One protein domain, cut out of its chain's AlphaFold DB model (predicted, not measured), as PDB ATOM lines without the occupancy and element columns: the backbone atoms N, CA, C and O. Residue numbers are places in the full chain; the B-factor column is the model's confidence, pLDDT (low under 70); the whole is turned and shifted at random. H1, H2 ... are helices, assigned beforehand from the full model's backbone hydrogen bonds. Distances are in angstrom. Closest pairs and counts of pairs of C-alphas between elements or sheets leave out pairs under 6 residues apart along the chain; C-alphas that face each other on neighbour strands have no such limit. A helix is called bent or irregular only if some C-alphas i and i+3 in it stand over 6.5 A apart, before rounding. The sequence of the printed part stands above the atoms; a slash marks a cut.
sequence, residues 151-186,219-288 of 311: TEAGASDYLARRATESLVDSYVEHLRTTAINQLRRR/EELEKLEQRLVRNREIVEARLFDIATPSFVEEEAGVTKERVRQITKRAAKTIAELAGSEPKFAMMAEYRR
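Overview. This is residues 151 to 186 and 219 to 288 of the 311 residues of the protein "Sigma-70 region 2" of Sphingomonas sp. MM-1 (UniProt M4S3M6). A very long helix, H1, and a shorter one, H2, run opposite ways side by side at a shallow slant, and a third, H4, crosses both nearly at right angles on one side of the pair. The short H3 folds back along H2 near the beginning of H4, H5 turns off at the far end of H4, and residues 151 to 160 of H1 stick out as a free arm. The printed part has 106 residues with five named helices, H1 to H5 in order along the chain, and no named strand; the class is all helix. It is only just compact, close to loose, with a radius of gyration of the C-alphas of 15.3 A, and the C-alphas span 47 by 34 by 23 A.

Arrangement. H1, residues 151 to 185, touches H2, residues 219 to 239, with residues 168 to 176 alone; the closest C-alphas, of Val 172 and Leu 228, are 6.8 A apart. Their lines stand at a shallow tilt of 31 degrees, opposite ways. H2 also touches H3, residues 247 to 252, at a shallow tilt of 9 degrees, opposite ways, and the two form a helical hairpin; the closest C-alphas, of Ile 234 and Val 248, are 6.7 A apart. H4, residues 256 to 276, touches H2 about perpendicular, at 88 degrees, with the C-alphas of Val 235 and Thr 263 closest at 5.8 A. H4 touches H1 about perpendicular, at 80 degrees, with the C-alphas of Tyr 171 and Ile 270 closest at 6.0 A. H4 and H5, residues 278 to 286, touch only at the corner by their link, with the C-alphas of Gly 275 and Ala 284 closest at 5.1 A. H1 and H5 are near each other, while H1 and H3 are apart. In H1, H2 and H3 every O i to N i+4 pair is within hydrogen-bond range; in H4 16 of 17 are, and in H5 2 of 5, beside 4 of 6 O i to N i+3 pairs.

Along the chain. H1 begins at C-alpha 151, (-37.451, -73.704, 34.456), and is 50.9 A long. H2 measures 29.8 A, H3 8.6 A and H4 30.4 A, from C-alpha 256 at (-40.692, -38.741, 50.172). H5, 14.2 A long, ends at C-alpha 286, (-49.451, -55.950, 26.251); it is irregular, with C-alphas 279 and 282 7.9 A apart.

Size, cuts and confidence. The two C-alphas farthest apart are those of Thr 151 and Arg 186, 52.2 A. Residues 187 to 218 are not printed, and C-alphas 186 and 219 are 15.5 A apart across this cut. The link from H2 to H3 is short; those from H3 to H4 and from H4 to H5 are tight. The mean pLDDT of the printed part is 80.0, with residue 186, residues 241 to 254 and residues 284 to 288 under 70.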
ATOM      1  N   THR A 151     -38.283 -74.195  35.560       94.25
ATOM      2  CA  THR A 151     -37.451 -73.704  34.456       94.25
ATOM      3  C   THR A 151     -38.147 -72.571  33.703       94.25
ATOM      4  O   THR A 151     -37.523 -71.547  33.424       94.25
ATOM      5  N   GLU A 152     -39.440 -72.707  33.413       94.62
ATOM      6  CA  GLU A 152     -40.235 -71.668  32.756       94.62
ATOM      7  C   GLU A 152     -40.379 -70.418  33.628       94.62
ATOM      8  O   GLU A 152     -40.191 -69.302  33.135       94.62
ATOM      9  N   ALA A 153     -40.643 -70.587  34.926       94.06
ATOM     10  CA  ALA A 153     -40.699 -69.481  35.876       94.06
ATOM     11  C   ALA A 153     -39.350 -68.750  35.957       94.06
ATOM     12  O   ALA A 153     -39.298 -67.533  35.784       94.06
ATOM     13  N   GLY A 154     -38.244 -69.485  36.110       93.94
ATOM     14  CA  GLY A 154     -36.900 -68.909  36.154       93.94
ATOM     15  C   GLY A 154     -36.507 -68.204  34.852       93.94
ATOM     16  O   GLY A 154     -35.920 -67.120  34.882       93.94
ATOM     17  N   ALA A 155     -36.866 -68.773  33.697       94.19
ATOM     18  CA  ALA A 155     -36.655 -68.137  32.401       94.19
ATOM     19  C   ALA A 155     -37.491 -66.855  32.254       94.19
ATOM     20  O   ALA A 155     -36.973 -65.834  31.796       94.19
ATOM     21  N   SER A 156     -38.756 -66.884  32.680       90.69
ATOM     22  CA  SER A 156     -39.648 -65.723  32.692       90.69
ATOM     23  C   SER A 156     -39.093 -64.602  33.573       90.69
ATOM     24  O   SER A 156     -38.972 -63.467  33.110       90.69
ATOM     25  N   ASP A 157     -38.677 -64.913  34.801       90.56
ATOM     26  CA  ASP A 157     -38.100 -63.944  35.739       90.56
ATOM     27  C   ASP A 157     -36.790 -63.350  35.207       90.56
ATOM     28  O   ASP A 157     -36.568 -62.135  35.267       90.56
ATOM     29  N   TYR A 158     -35.932 -64.189  34.619       90.69
ATOM     30  CA  TYR A 158     -34.695 -63.742  33.988       90.69
ATOM     31  C   TYR A 158     -34.964 -62.767  32.837       90.69
ATOM     32  O   TYR A 158     -34.345 -61.700  32.773       90.69
ATOM     33  N   LEU A 159     -35.891 -63.107  31.936       89.81
ATOM     34  CA  LEU A 159     -36.257 -62.258  30.802       89.81
ATOM     35  C   LEU A 159     -36.925 -60.962  31.261       89.81
ATOM     36  O   LEU A 159     -36.592 -59.897  30.736       89.81
ATOM     37  N   ALA A 160     -37.804 -61.026  32.262       87.69
ATOM     38  CA  ALA A 160     -38.424 -59.853  32.860       87.69
ATOM     39  C   ALA A 160     -37.355 -58.902  33.409       87.69
ATOM     40  O   ALA A 160     -37.319 -57.740  33.005       87.69
ATOM     41  N   ARG A 161     -36.420 -59.400  34.232       87.44
ATOM     42  CA  ARG A 161     -35.323 -58.595  34.792       87.44
ATOM     43  C   ARG A 161     -34.420 -57.995  33.715       87.44
ATOM     44  O   ARG A 161     -34.097 -56.814  33.762       87.44
ATOM     45  N   ARG A 162     -34.042 -58.772  32.698       90.12
ATOM     46  CA  ARG A 162     -33.241 -58.254  31.574       90.12
ATOM     47  C   ARG A 162     -33.959 -57.144  30.818       90.12
ATOM     48  O   ARG A 162     -33.333 -56.181  30.373       90.12
ATOM     49  N   ALA A 163     -35.269 -57.273  30.659       88.19
ATOM     50  CA  ALA A 163     -36.045 -56.279  29.953       88.19
ATOM     51  C   ALA A 163     -36.271 -55.010  30.795       88.19
ATOM     52  O   ALA A 163     -36.229 -53.912  30.237       88.19
ATOM     53  N   THR A 164     -36.424 -55.122  32.122       87.12
ATOM     54  CA  THR A 164     -36.465 -53.949  33.013       87.12
ATOM     55  C   THR A 164     -35.128 -53.206  33.033       87.12
ATOM     56  O   THR A 164     -35.130 -51.987  32.867       87.12
ATOM     57  N   GLU A 165     -33.995 -53.914  33.118       88.94
ATOM     58  CA  GLU A 165     -32.645 -53.335  32.996       88.94
ATOM     59  C   GLU A 165     -32.501 -52.541  31.686       88.94
ATOM     60  O   GLU A 165     -32.139 -51.362  31.692       88.94
ATOM     61  N   SER A 166     -32.887 -53.147  30.558       90.56
ATOM     62  CA  SER A 166     -32.803 -52.498  29.243       90.56
ATOM     63  C   SER A 166     -33.703 -51.259  29.119       90.56
ATOM     64  O   SER A 166     -33.323 -50.268  28.479       90.56
ATOM     65  N   LEU A 167     -34.891 -51.276  29.733       89.06
ATOM     66  CA  LEU A 167     -35.790 -50.118  29.782       89.06
ATOM     67  C   LEU A 167     -35.194 -48.971  30.601       89.06
ATOM     68  O   LEU A 167     -35.258 -47.816  30.172       89.06
ATOM     69  N   VAL A 168     -34.600 -49.275  31.758       89.50
ATOM     70  CA  VAL A 168     -33.945 -48.273  32.607       89.50
ATOM     71  C   VAL A 168     -32.746 -47.657  31.892       89.50
ATOM     72  O   VAL A 168     -32.615 -46.433  31.889       89.50
ATOM     73  N   ASP A 169     -31.926 -48.462  31.218       90.69
ATOM     74  CA  ASP A 169     -30.794 -47.968  30.428       90.69
ATOM     75  C   ASP A 169     -31.249 -47.005  29.325       90.69
ATOM     76  O   ASP A 169     -30.697 -45.912  29.172       90.69
ATOM     77  N   SER A 170     -32.310 -47.369  28.599       90.12
ATOM     78  CA  SER A 170     -32.882 -46.534  27.530       90.12
ATOM     79  C   SER A 170     -33.451 -45.225  28.083       90.12
ATOM     80  O   SER A 170     -33.266 -44.156  27.500       90.12
ATOM     81  N   TYR A 171     -34.082 -45.276  29.258       90.12
ATOM     82  CA  TYR A 171     -34.551 -44.093  29.976       90.12
ATOM     83  C   TYR A 171     -33.407 -43.168  30.413       90.12
ATOM     84  O   TYR A 171     -33.489 -41.953  30.206       90.12
ATOM     85  N   VAL A 172     -32.330 -43.713  30.984       91.38
ATOM     86  CA  VAL A 172     -31.156 -42.924  31.387       91.38
ATOM     87  C   VAL A 172     -30.504 -42.273  30.168       91.38
ATOM     88  O   VAL A 172     -30.170 -41.087  30.222       91.38
ATOM     89  N   GLU A 173     -30.389 -42.993  29.051       90.62
ATOM     90  CA  GLU A 173     -29.851 -42.448  27.801       90.62
ATOM     91  C   GLU A 173     -30.746 -41.340  27.219       90.62
ATOM     92  O   GLU A 173     -30.262 -40.279  26.811       90.62
ATOM     93  N   HIS A 174     -32.070 -41.513  27.264       90.00
ATOM     94  CA  HIS A 174     -33.022 -40.473  26.870       90.00
ATOM     95  C   HIS A 174     -32.879 -39.197  27.722       90.00
ATOM     96  O   HIS A 174     -32.913 -38.073  27.206       90.00
ATOM     97  N   LEU A 175     -32.674 -39.340  29.035       89.69
ATOM     98  CA  LEU A 175     -32.426 -38.197  29.910       89.69
ATOM     99  C   LEU A 175     -31.069 -37.540  29.642       89.69
ATOM    100  O   LEU A 175     -30.993 -36.308  29.607       89.69
ATOM    101  N   ARG A 176     -30.015 -38.337  29.430       88.94
ATOM    102  CA  ARG A 176     -28.663 -37.860  29.109       88.94
ATOM    103  C   ARG A 176     -28.678 -37.023  27.832       88.94
ATOM    104  O   ARG A 176     -28.261 -35.866  27.851       88.94
ATOM    105  N   THR A 177     -29.236 -37.556  26.748       89.12
ATOM    106  CA  THR A 177     -29.351 -36.858  25.456       89.12
ATOM    107  C   THR A 177     -30.170 -35.572  25.568       89.12
ATOM    108  O   THR A 177     -29.734 -34.511  25.109       89.12
ATOM    109  N   THR A 178     -31.326 -35.618  26.234       88.81
ATOM    110  CA  THR A 178     -32.185 -34.440  26.433       88.81
ATOM    111  C   THR A 178     -31.475 -33.353  27.234       88.81
ATOM    112  O   THR A 178     -31.524 -32.176  26.866       88.81
ATOM    113  N   ALA A 179     -30.779 -33.722  28.307       85.88
ATOM    114  CA  ALA A 179     -30.117 -32.754  29.163       85.88
ATOM    115  C   ALA A 179     -28.841 -32.171  28.536       85.88
ATOM    116  O   ALA A 179     -28.615 -30.967  28.642       85.88
ATOM    117  N   ILE A 180     -28.065 -32.963  27.788       86.00
ATOM    118  CA  ILE A 180     -26.955 -32.456  26.965       86.00
ATOM    119  C   ILE A 180     -27.476 -31.447  25.933       86.00
ATOM    120  O   ILE A 180     -26.898 -30.373  25.760       86.00
ATOM    121  N   ASN A 181     -28.603 -31.739  25.278       84.94
ATOM    122  CA  ASN A 181     -29.229 -30.811  24.336       84.94
ATOM    123  C   ASN A 181     -29.712 -29.518  25.014       84.94
ATOM    124  O   ASN A 181     -29.605 -28.441  24.426       84.94
ATOM    125  N   GLN A 182     -30.197 -29.591  26.257       83.44
ATOM    126  CA  GLN A 182     -30.539 -28.408  27.053       83.44
ATOM    127  C   GLN A 182     -29.300 -27.592  27.436       83.44
ATOM    128  O   GLN A 182     -29.321 -26.371  27.289       83.44
ATOM    129  N   LEU A 183     -28.211 -28.243  27.859       80.25
ATOM    130  CA  LEU A 183     -26.940 -27.577  28.165       80.25
ATOM    131  C   LEU A 183     -26.374 -26.864  26.932       80.25
ATOM    132  O   LEU A 183     -25.949 -25.717  27.034       80.25
ATOM    133  N   ARG A 184     -26.468 -27.483  25.748       77.88
ATOM    134  CA  ARG A 184     -26.081 -26.862  24.467       77.88
ATOM    135  C   ARG A 184     -26.923 -25.633  24.108       77.88
ATOM    136  O   ARG A 184     -26.417 -24.724  23.457       77.88
ATOM    137  N   ARG A 185     -28.204 -25.607  24.489       75.69
ATOM    138  CA  ARG A 185     -29.145 -24.512  24.181       75.69
ATOM    139  C   ARG A 185     -29.164 -23.405  25.234       75.69
ATOM    140  O   ARG A 185     -29.717 -22.338  24.966       75.69
ATOM    141  N   ARG A 186     -28.609 -23.637  26.426       69.94
ATOM    142  CA  ARG A 186     -28.656 -22.675  27.528       69.94
ATOM    143  C   ARG A 186     -27.791 -21.451  27.192       69.94
ATOM    144  O   ARG A 186     -26.584 -21.603  27.006       69.94
ATOM    145  N   GLU A 219     -17.264 -30.077  34.578       80.62
ATOM    146  CA  GLU A 219     -17.947 -30.085  35.880       80.62
ATOM    147  C   GLU A 219     -19.485 -30.090  35.773       80.62
ATOM    148  O   GLU A 219     -20.178 -30.622  36.643       80.62
ATOM    149  N   GLU A 220     -20.055 -29.470  34.731       78.38
ATOM    150  CA  GLU A 220     -21.509 -29.481  34.508       78.38
ATOM    151  C   GLU A 220     -21.984 -30.860  34.028       78.38
ATOM    152  O   GLU A 220     -23.096 -31.272  34.367       78.38
ATOM    153  N   LEU A 221     -21.141 -31.578  33.275       79.62
ATOM    154  CA  LEU A 221     -21.392 -32.959  32.858       79.62
ATOM    155  C   LEU A 221     -21.279 -33.926  34.036       79.62
ATOM    156  O   LEU A 221     -22.183 -34.732  34.229       79.62
ATOM    157  N   GLU A 222     -20.254 -33.800  34.875       82.62
ATOM    158  CA  GLU A 222     -20.087 -34.654  36.060       82.62
ATOM    159  C   GLU A 222     -21.269 -34.519  37.032       82.62
ATOM    160  O   GLU A 222     -21.845 -35.516  37.473       82.62
ATOM    161  N   LYS A 223     -21.717 -33.286  37.309       85.06
ATOM    162  CA  LYS A 223     -22.909 -33.037  38.145       85.06
ATOM    163  C   LYS A 223     -24.182 -33.617  37.527       85.06
ATOM    164  O   LYS A 223     -25.092 -34.035  38.248       85.06
ATOM    165  N   LEU A 224     -24.277 -33.612  36.197       85.06
ATOM    166  CA  LEU A 224     -25.391 -34.220  35.481       85.06
ATOM    167  C   LEU A 224     -25.378 -35.744  35.634       85.06
ATOM    168  O   LEU A 224     -26.412 -36.325  35.962       85.06
ATOM    169  N   GLU A 225     -24.227 -36.378  35.435       84.69
ATOM    170  CA  GLU A 225     -24.067 -37.826  35.557       84.69
ATOM    171  C   GLU A 225     -24.352 -38.308  36.978       84.69
ATOM    172  O   GLU A 225     -25.175 -39.206  37.149       84.69
ATOM    173  N   GLN A 226     -23.814 -37.637  38.000       86.44
ATOM    174  CA  GLN A 226     -24.116 -37.934  39.407       86.44
ATOM    175  C   GLN A 226     -25.622 -37.873  39.702       86.44
ATOM    176  O   GLN A 226     -26.174 -38.714  40.415       86.44
ATOM    177  N   ARG A 227     -26.330 -36.896  39.120       86.81
ATOM    178  CA  ARG A 227     -27.786 -36.785  39.268       86.81
ATOM    179  C   ARG A 227     -28.534 -37.901  38.538       86.81
ATOM    180  O   ARG A 227     -29.582 -38.329  39.023       86.81
ATOM    181  N   LEU A 228     -28.059 -38.330  37.371       87.94
ATOM    182  CA  LEU A 228     -28.663 -39.432  36.620       87.94
ATOM    183  C   LEU A 228     -28.474 -40.769  37.342       87.94
ATOM    184  O   LEU A 228     -29.446 -41.511  37.433       87.94
ATOM    185  N   VAL A 229     -27.294 -41.024  37.911       87.00
ATOM    186  CA  VAL A 229     -27.003 -42.224  38.718       87.00
ATOM    187  C   VAL A 229     -27.944 -42.307  39.922       87.00
ATOM    188  O   VAL A 229     -28.705 -43.261  40.037       87.00
ATOM    189  N   ARG A 230     -28.038 -41.243  40.728       83.31
ATOM    190  CA  ARG A 230     -28.955 -41.210  41.884       83.31
ATOM    191  C   ARG A 230     -30.425 -41.389  41.490       83.31
ATOM    192  O   ARG A 230     -31.199 -42.033  42.191       83.31
ATOM    193  N   ASN A 231     -30.852 -40.799  40.370       84.38
ATOM    194  CA  ASN A 231     -32.225 -40.979  39.889       84.38
ATOM    195  C   ASN A 231     -32.476 -42.398  39.360       84.38
ATOM    196  O   ASN A 231     -33.608 -42.863  39.458       84.38
ATOM    197  N   ARG A 232     -31.462 -43.053  38.783       86.38
ATOM    198  CA  ARG A 232     -31.532 -44.442  38.324       86.38
ATOM    199  C   ARG A 232     -31.786 -45.372  39.505       86.38
ATOM    200  O   ARG A 232     -32.783 -46.080  39.477       86.38
ATOM    201  N   GLU A 233     -30.974 -45.273  40.553       84.06
ATOM    202  CA  GLU A 233     -31.094 -46.087  41.774       84.06
ATOM    203  C   GLU A 233     -32.484 -45.947  42.415       84.06
ATOM    204  O   GLU A 233     -33.146 -46.934  42.728       84.06
ATOM    205  N   ILE A 234     -32.994 -44.711  42.515       82.69
ATOM    206  CA  ILE A 234     -34.342 -44.435  43.031       82.69
ATOM    207  C   ILE A 234     -35.437 -45.109  42.186       82.69
ATOM    208  O   ILE A 234     -36.441 -45.581  42.727       82.69
ATOM    209  N   VAL A 235     -35.295 -45.101  40.858       83.94
ATOM    210  CA  VAL A 235     -36.291 -45.666  39.936       83.94
ATOM    211  C   VAL A 235     -36.225 -47.191  39.926       83.94
ATOM    212  O   VAL A 235     -37.278 -47.821  39.975       83.94
ATOM    213  N   GLU A 236     -35.029 -47.781  39.918       82.38
ATOM    214  CA  GLU A 236     -34.825 -49.233  40.005       82.38
ATOM    215  C   GLU A 236     -35.411 -49.795  41.306       82.38
ATOM    216  O   GLU A 236     -36.201 -50.738  41.269       82.38
ATOM    217  N   ALA A 237     -35.133 -49.150  42.442       76.44
ATOM    218  CA  ALA A 237     -35.630 -49.593  43.739       76.44
ATOM    219  C   ALA A 237     -37.158 -49.474  43.880       76.44
ATOM    220  O   ALA A 237     -37.785 -50.350  44.467       76.44
ATOM    221  N   ARG A 238     -37.778 -48.405  43.351       76.50
ATOM    222  CA  ARG A 238     -39.197 -48.084  43.618       76.50
ATOM    223  C   ARG A 238     -40.181 -48.494  42.524       76.50
ATOM    224  O   ARG A 238     -41.362 -48.651  42.817       76.50
ATOM    225  N   LEU A 239     -39.752 -48.577  41.264       75.56
ATOM    226  CA  LEU A 239     -40.633 -48.940  40.145       75.56
ATOM    227  C   LEU A 239     -40.660 -50.456  39.903       75.56
ATOM    228  O   LEU A 239     -41.667 -50.969  39.424       75.56
ATOM    229  N   PHE A 240     -39.565 -51.146  40.228       70.88
ATOM    230  CA  PHE A 240     -39.381 -52.574  39.967       70.88
ATOM    231  C   PHE A 240     -39.196 -53.405  41.248       70.88
ATOM    232  O   PHE A 240     -38.811 -54.564  41.155       70.88
ATOM    233  N   ASP A 241     -39.489 -52.820  42.420       66.56
ATOM    234  CA  ASP A 241     -39.509 -53.482  43.739       66.56
ATOM    235  C   ASP A 241     -38.221 -54.265  44.077       66.56
ATOM    236  O   ASP A 241     -38.239 -55.274  44.777       66.56
ATOM    237  N   ILE A 242     -37.070 -53.780  43.599       58.75
ATOM    238  CA  ILE A 242     -35.762 -54.406  43.858       58.75
ATOM    239  C   ILE A 242     -35.322 -54.180  45.323       58.75
ATOM    240  O   ILE A 242     -34.496 -54.931  45.840       58.75
ATOM    241  N   ALA A 243     -35.890 -53.186  46.024       51.72
ATOM    242  CA  ALA A 243     -35.594 -52.907  47.432       51.72
ATOM    243  C   ALA A 243     -36.798 -52.346  48.211       51.72
ATOM    244  O   ALA A 243     -37.643 -51.629  47.674       51.72
ATOM    245  N   THR A 244     -36.840 -52.620  49.519       54.12
ATOM    246  CA  THR A 244     -37.887 -52.151  50.437       54.12
ATOM    247  C   THR A 244     -37.906 -50.611  50.514       54.12
ATOM    248  O   THR A 244     -36.846 -50.000  50.684       54.12
ATOM    249  N   PRO A 245     -39.083 -49.949  50.470       53.22
ATOM    250  CA  PRO A 245     -39.203 -48.487  50.384       53.22
ATOM    251  C   PRO A 245     -38.470 -47.680  51.463       53.22
ATOM    252  O   PRO A 245     -38.166 -46.513  51.235       53.22
ATOM    253  N   SER A 246     -38.204 -48.276  52.629       53.16
ATOM    254  CA  SER A 246     -37.511 -47.643  53.754       53.16
ATOM    255  C   SER A 246     -36.012 -47.431  53.517       53.16
ATOM    256  O   SER A 246     -35.461 -46.468  54.035       53.16
ATOM    257  N   PHE A 247     -35.354 -48.271  52.708       53.22
ATOM    258  CA  PHE A 247     -33.898 -48.213  52.502       53.22
ATOM    259  C   PHE A 247     -33.482 -47.027  51.612       53.22
ATOM    260  O   PHE A 247     -32.519 -46.316  51.884       53.22
ATOM    261  N   VAL A 248     -34.297 -46.724  50.597       54.09
ATOM    262  CA  VAL A 248     -34.062 -45.621  49.645       54.09
ATOM    263  C   VAL A 248     -34.181 -44.241  50.312       54.09
ATOM    264  O   VAL A 248     -33.621 -43.259  49.826       54.09
ATOM    265  N   GLU A 249     -34.927 -44.131  51.417       55.06
ATOM    266  CA  GLU A 249     -35.155 -42.863  52.126       55.06
ATOM    267  C   GLU A 249     -33.909 -42.379  52.882       55.06
ATOM    268  O   GLU A 249     -33.613 -41.181  52.853       55.06
ATOM    269  N   GLU A 250     -33.176 -43.300  53.510       56.84
ATOM    270  CA  GLU A 250     -31.964 -42.999  54.282       56.84
ATOM    271  C   GLU A 250     -30.750 -42.782  53.371       56.84
ATOM    272  O   GLU A 250     -29.985 -41.841  53.577       56.84
ATOM    273  N   GLU A 251     -30.615 -43.586  52.315       55.91
ATOM    274  CA  GLU A 251     -29.448 -43.562  51.428       55.91
ATOM    275  C   GLU A 251     -29.504 -42.413  50.407       55.91
ATOM    276  O   GLU A 251     -28.496 -41.773  50.100       55.91
ATOM    277  N   ALA A 252     -30.703 -42.074  49.913       58.69
ATOM    278  CA  ALA A 252     -30.832 -41.051  48.889       58.69
ATOM    279  C   ALA A 252     -30.905 -39.627  49.447       58.69
ATOM    280  O   ALA A 252     -30.720 -38.719  48.651       58.69
ATOM    281  N   GLY A 253     -31.209 -39.358  50.724       61.16
ATOM    282  CA  GLY A 253     -31.263 -37.987  51.279       61.16
ATOM    283  C   GLY A 253     -32.266 -37.039  50.586       61.16
ATOM    284  O   GLY A 253     -31.994 -35.847  50.414       61.16
ATOM    285  N   VAL A 254     -33.399 -37.564  50.098       68.62
ATOM    286  CA  VAL A 254     -34.456 -36.824  49.373       68.62
ATOM    287  C   VAL A 254     -35.800 -36.984  50.093       68.62
ATOM    288  O   VAL A 254     -36.131 -38.061  50.570       68.62
ATOM    289  N   THR A 255     -36.633 -35.936  50.125       75.81
ATOM    290  CA  THR A 255     -37.977 -36.020  50.726       75.81
ATOM    291  C   THR A 255     -38.887 -37.021  49.993       75.81
ATOM    292  O   THR A 255     -38.851 -37.127  48.763       75.81
ATOM    293  N   LYS A 256     -39.775 -37.715  50.727       73.38
ATOM    294  CA  LYS A 256     -40.692 -38.741  50.172       73.38
ATOM    295  C   LYS A 256     -41.497 -38.253  48.961       73.38
ATOM    296  O   LYS A 256     -41.674 -38.982  47.983       73.38
ATOM    297  N   GLU A 257     -41.954 -37.003  49.001       77.56
ATOM    298  CA  GLU A 257     -42.724 -36.390  47.914       77.56
ATOM    299  C   GLU A 257     -41.868 -36.169  46.659       77.56
ATOM    300  O   GLU A 257     -42.321 -36.386  45.534       77.56
ATOM    301  N   ARG A 258     -40.590 -35.817  46.822       78.31
ATOM    302  CA  ARG A 258     -39.685 -35.647  45.687       78.31
ATOM    303  C   ARG A 258     -39.332 -36.988  45.039       78.31
ATOM    304  O   ARG A 258     -39.326 -37.060  43.810       78.31
ATOM    305  N   VAL A 259     -39.136 -38.050  45.823       78.81
ATOM    306  CA  VAL A 259     -38.963 -39.424  45.311       78.81
ATOM    307  C   VAL A 259     -40.196 -39.870  44.514       78.81
ATOM    308  O   VAL A 259     -40.077 -40.368  43.391       78.81
ATOM    309  N   ARG A 260     -41.403 -39.612  45.034       79.38
ATOM    310  CA  ARG A 260     -42.668 -39.898  44.340       79.38
ATOM    311  C   ARG A 260     -42.772 -39.164  43.002       79.38
ATOM    312  O   ARG A 260     -43.173 -39.760  42.004       79.38
ATOM    313  N   GLN A 261     -42.398 -37.886  42.956       84.88
ATOM    314  CA  GLN A 261     -42.424 -37.097  41.721       84.88
ATOM    315  C   GLN A 261     -41.421 -37.599  40.678       84.88
ATOM    316  O   GLN A 261     -41.766 -37.647  39.495       84.88
ATOM    317  N   ILE A 262     -40.210 -37.978  41.101       83.31
ATOM    318  CA  ILE A 262     -39.192 -38.571  40.219       83.31
ATOM    319  C   ILE A 262     -39.732 -39.872  39.622       83.31
ATOM    320  O   ILE A 262     -39.777 -40.004  38.403       83.31
ATOM    321  N   THR A 263     -40.256 -40.761  40.465       84.94
ATOM    322  CA  THR A 263     -40.812 -42.057  40.045       84.94
ATOM    323  C   THR A 263     -42.000 -41.887  39.097       84.94
ATOM    324  O   THR A 263     -42.053 -42.521  38.051       84.94
ATOM    325  N   LYS A 264     -42.933 -40.969  39.395       86.25
ATOM    326  CA  LYS A 264     -44.099 -40.694  38.535       86.25
ATOM    327  C   LYS A 264     -43.693 -40.186  37.150       86.25
ATOM    328  O   LYS A 264     -44.315 -40.547  36.154       86.25
ATOM    329  N   ARG A 265     -42.674 -39.323  37.081       85.69
ATOM    330  CA  ARG A 265     -42.143 -38.822  35.804       85.69
ATOM    331  C   ARG A 265     -41.418 -39.926  35.042       85.69
ATOM    332  O   ARG A 265     -41.700 -40.088  33.862       85.69
ATOM    333  N   ALA A 266     -40.579 -40.702  35.731       86.06
ATOM    334  CA  ALA A 266     -39.860 -41.837  35.163       86.06
ATOM    335  C   ALA A 266     -40.816 -42.886  34.580       86.06
ATOM    336  O   ALA A 266     -40.647 -43.299  33.440       86.06
ATOM    337  N   ALA A 267     -41.877 -43.248  35.309       86.31
ATOM    338  CA  ALA A 267     -42.890 -44.195  34.847       86.31
ATOM    339  C   ALA A 267     -43.548 -43.745  33.534       86.31
ATOM    340  O   ALA A 267     -43.731 -44.541  32.617       86.31
ATOM    341  N   LYS A 268     -43.870 -42.447  33.422       88.25
ATOM    342  CA  LYS A 268     -44.450 -41.878  32.202       88.25
ATOM    343  C   LYS A 268     -43.473 -41.962  31.027       88.25
ATOM    344  O   LYS A 268     -43.859 -42.432  29.965       88.25
ATOM    345  N   THR A 269     -42.224 -41.543  31.222       86.62
ATOM    346  CA  THR A 269     -41.209 -41.562  30.158       86.62
ATOM    347  C   THR A 269     -40.820 -42.981  29.750       86.62
ATOM    348  O   THR A 269     -40.688 -43.248  28.565       86.62
ATOM    349  N   ILE A 270     -40.704 -43.917  30.697       87.75
ATOM    350  CA  ILE A 270     -40.438 -45.335  30.410       87.75
ATOM    351  C   ILE A 270     -41.595 -45.937  29.602       87.75
ATOM    352  O   ILE A 270     -41.356 -46.618  28.613       87.75
ATOM    353  N   ALA A 271     -42.848 -45.637  29.961       85.69
ATOM    354  CA  ALA A 271     -44.015 -46.104  29.211       85.69
ATOM    355  C   ALA A 271     -44.119 -45.499  27.799       85.69
ATOM    356  O   ALA A 271     -44.710 -46.109  26.907       85.69
ATOM    357  N   GLU A 272     -43.596 -44.292  27.584       86.50
ATOM    358  CA  GLU A 272     -43.480 -43.685  26.254       86.50
ATOM    359  C   GLU A 272     -42.375 -44.372  25.436       86.50
ATOM    360  O   GLU A 272     -42.648 -44.808  24.319       86.50
ATOM    361  N   LEU A 273     -41.186 -44.574  26.018       86.38
ATOM    362  CA  LEU A 273     -40.050 -45.248  25.370       86.38
ATOM    363  C   LEU A 273     -40.362 -46.702  24.996       86.38
ATOM    364  O   LEU A 273     -40.091 -47.122  23.872       86.38
ATOM    365  N   ALA A 274     -41.014 -47.442  25.895       85.06
ATOM    366  CA  ALA A 274     -41.477 -48.805  25.639       85.06
ATOM    367  C   ALA A 274     -42.476 -48.883  24.469       85.06
ATOM    368  O   ALA A 274     -42.586 -49.919  23.824       85.06
ATOM    369  N   GLY A 275     -43.211 -47.798  24.194       83.31
ATOM    370  CA  GLY A 275     -44.138 -47.714  23.063       83.31
ATOM    371  C   GLY A 275     -43.505 -47.234  21.755       83.31
ATOM    372  O   GLY A 275     -44.076 -47.482  20.696       83.31
ATOM    373  N   SER A 276     -42.368 -46.534  21.807       84.00
ATOM    374  CA  SER A 276     -41.722 -45.945  20.627       84.00
ATOM    375  C   SER A 276     -40.551 -46.757  20.082       84.00
ATOM    376  O   SER A 276     -40.252 -46.664  18.893       84.00
ATOM    377  N   GLU A 277     -39.848 -47.510  20.931       85.38
ATOM    378  CA  GLU A 277     -38.642 -48.223  20.511       85.38
ATOM    379  C   GLU A 277     -38.958 -49.638  19.994       85.38
ATOM    380  O   GLU A 277     -39.650 -50.409  20.664       85.38
ATOM    381  N   PRO A 278     -38.400 -50.042  18.835       82.44
ATOM    382  CA  PRO A 278     -38.723 -51.321  18.199       82.44
ATOM    383  C   PRO A 278     -38.303 -52.533  19.041       82.44
ATOM    384  O   PRO A 278     -38.956 -53.571  18.996       82.44
ATOM    385  N   LYS A 279     -37.255 -52.398  19.865       82.88
ATOM    386  CA  LYS A 279     -36.789 -53.459  20.772       82.88
ATOM    387  C   LYS A 279     -37.763 -53.775  21.917       82.88
ATOM    388  O   LYS A 279     -37.628 -54.822  22.539       82.88
ATOM    389  N   PHE A 280     -38.756 -52.916  22.164       82.50
ATOM    390  CA  PHE A 280     -39.809 -53.130  23.162       82.50
ATOM    391  C   PHE A 280     -41.190 -53.372  22.529       82.50
ATOM    392  O   PHE A 280     -42.194 -53.367  23.237       82.50
ATOM    393  N   ALA A 281     -41.264 -53.636  21.218       78.12
ATOM    394  CA  ALA A 281     -42.529 -53.823  20.499       78.12
ATOM    395  C   ALA A 281     -43.449 -54.875  21.149       78.12
ATOM    396  O   ALA A 281     -44.640 -54.625  21.320       78.12
ATOM    397  N   MET A 282     -42.883 -55.992  21.619       72.19
ATOM    398  CA  MET A 282     -43.627 -57.031  22.347       72.19
ATOM    399  C   MET A 282     -44.298 -56.492  23.620       72.19
ATOM    400  O   MET A 282     -45.418 -56.872  23.934       72.19
ATOM    401  N   MET A 283     -43.662 -55.564  24.343       70.50
ATOM    402  CA  MET A 283     -44.243 -54.931  25.537       70.50
ATOM    403  C   MET A 283     -45.348 -53.929  25.188       70.50
ATOM    404  O   MET A 283     -46.305 -53.766  25.950       70.50
ATOM    405  N   ALA A 284     -45.244 -53.264  24.035       68.44
ATOM    406  CA  ALA A 284     -46.262 -52.340  23.551       68.44
ATOM    407  C   ALA A 284     -47.588 -53.056  23.225       68.44
ATOM    408  O   ALA A 284     -48.661 -52.479  23.417       68.44
ATOM    409  N   GLU A 285     -47.533 -54.322  22.801       65.12
ATOM    410  CA  GLU A 285     -48.716 -55.149  22.536       65.12
ATOM    411  C   GLU A 285     -49.507 -55.473  23.814       65.12
ATOM    412  O   GLU A 285     -50.739 -55.386  23.808       65.12
ATOM    413  N   TYR A 286     -48.822 -55.720  24.940       62.69
ATOM    414  CA  TYR A 286     -49.451 -55.950  26.251       62.69
ATOM    415  C   TYR A 286     -50.113 -54.703  26.857       62.69
ATOM    416  O   TYR A 286     -50.948 -54.821  27.755       62.69
ATOM    417  N   ARG A 287     -49.793 -53.496  26.367       56.91
ATOM    418  CA  ARG A 287     -50.414 -52.235  26.816       56.91
ATOM    419  C   ARG A 287     -51.865 -52.082  26.339       56.91
ATOM    420  O   ARG A 287     -52.575 -51.198  26.821       56.91
ATOM    421  N   ARG A 288     -52.328 -52.913  25.397       55.16
ATOM    422  CA  ARG A 288     -53.724 -52.894  24.949       55.16
ATOM    423  C   ARG A 288     -54.631 -53.358  26.102       55.16
ATOM    424  O   ARG A 288     -54.433 -54.460  26.618       55.16
TER     425      ARG A 288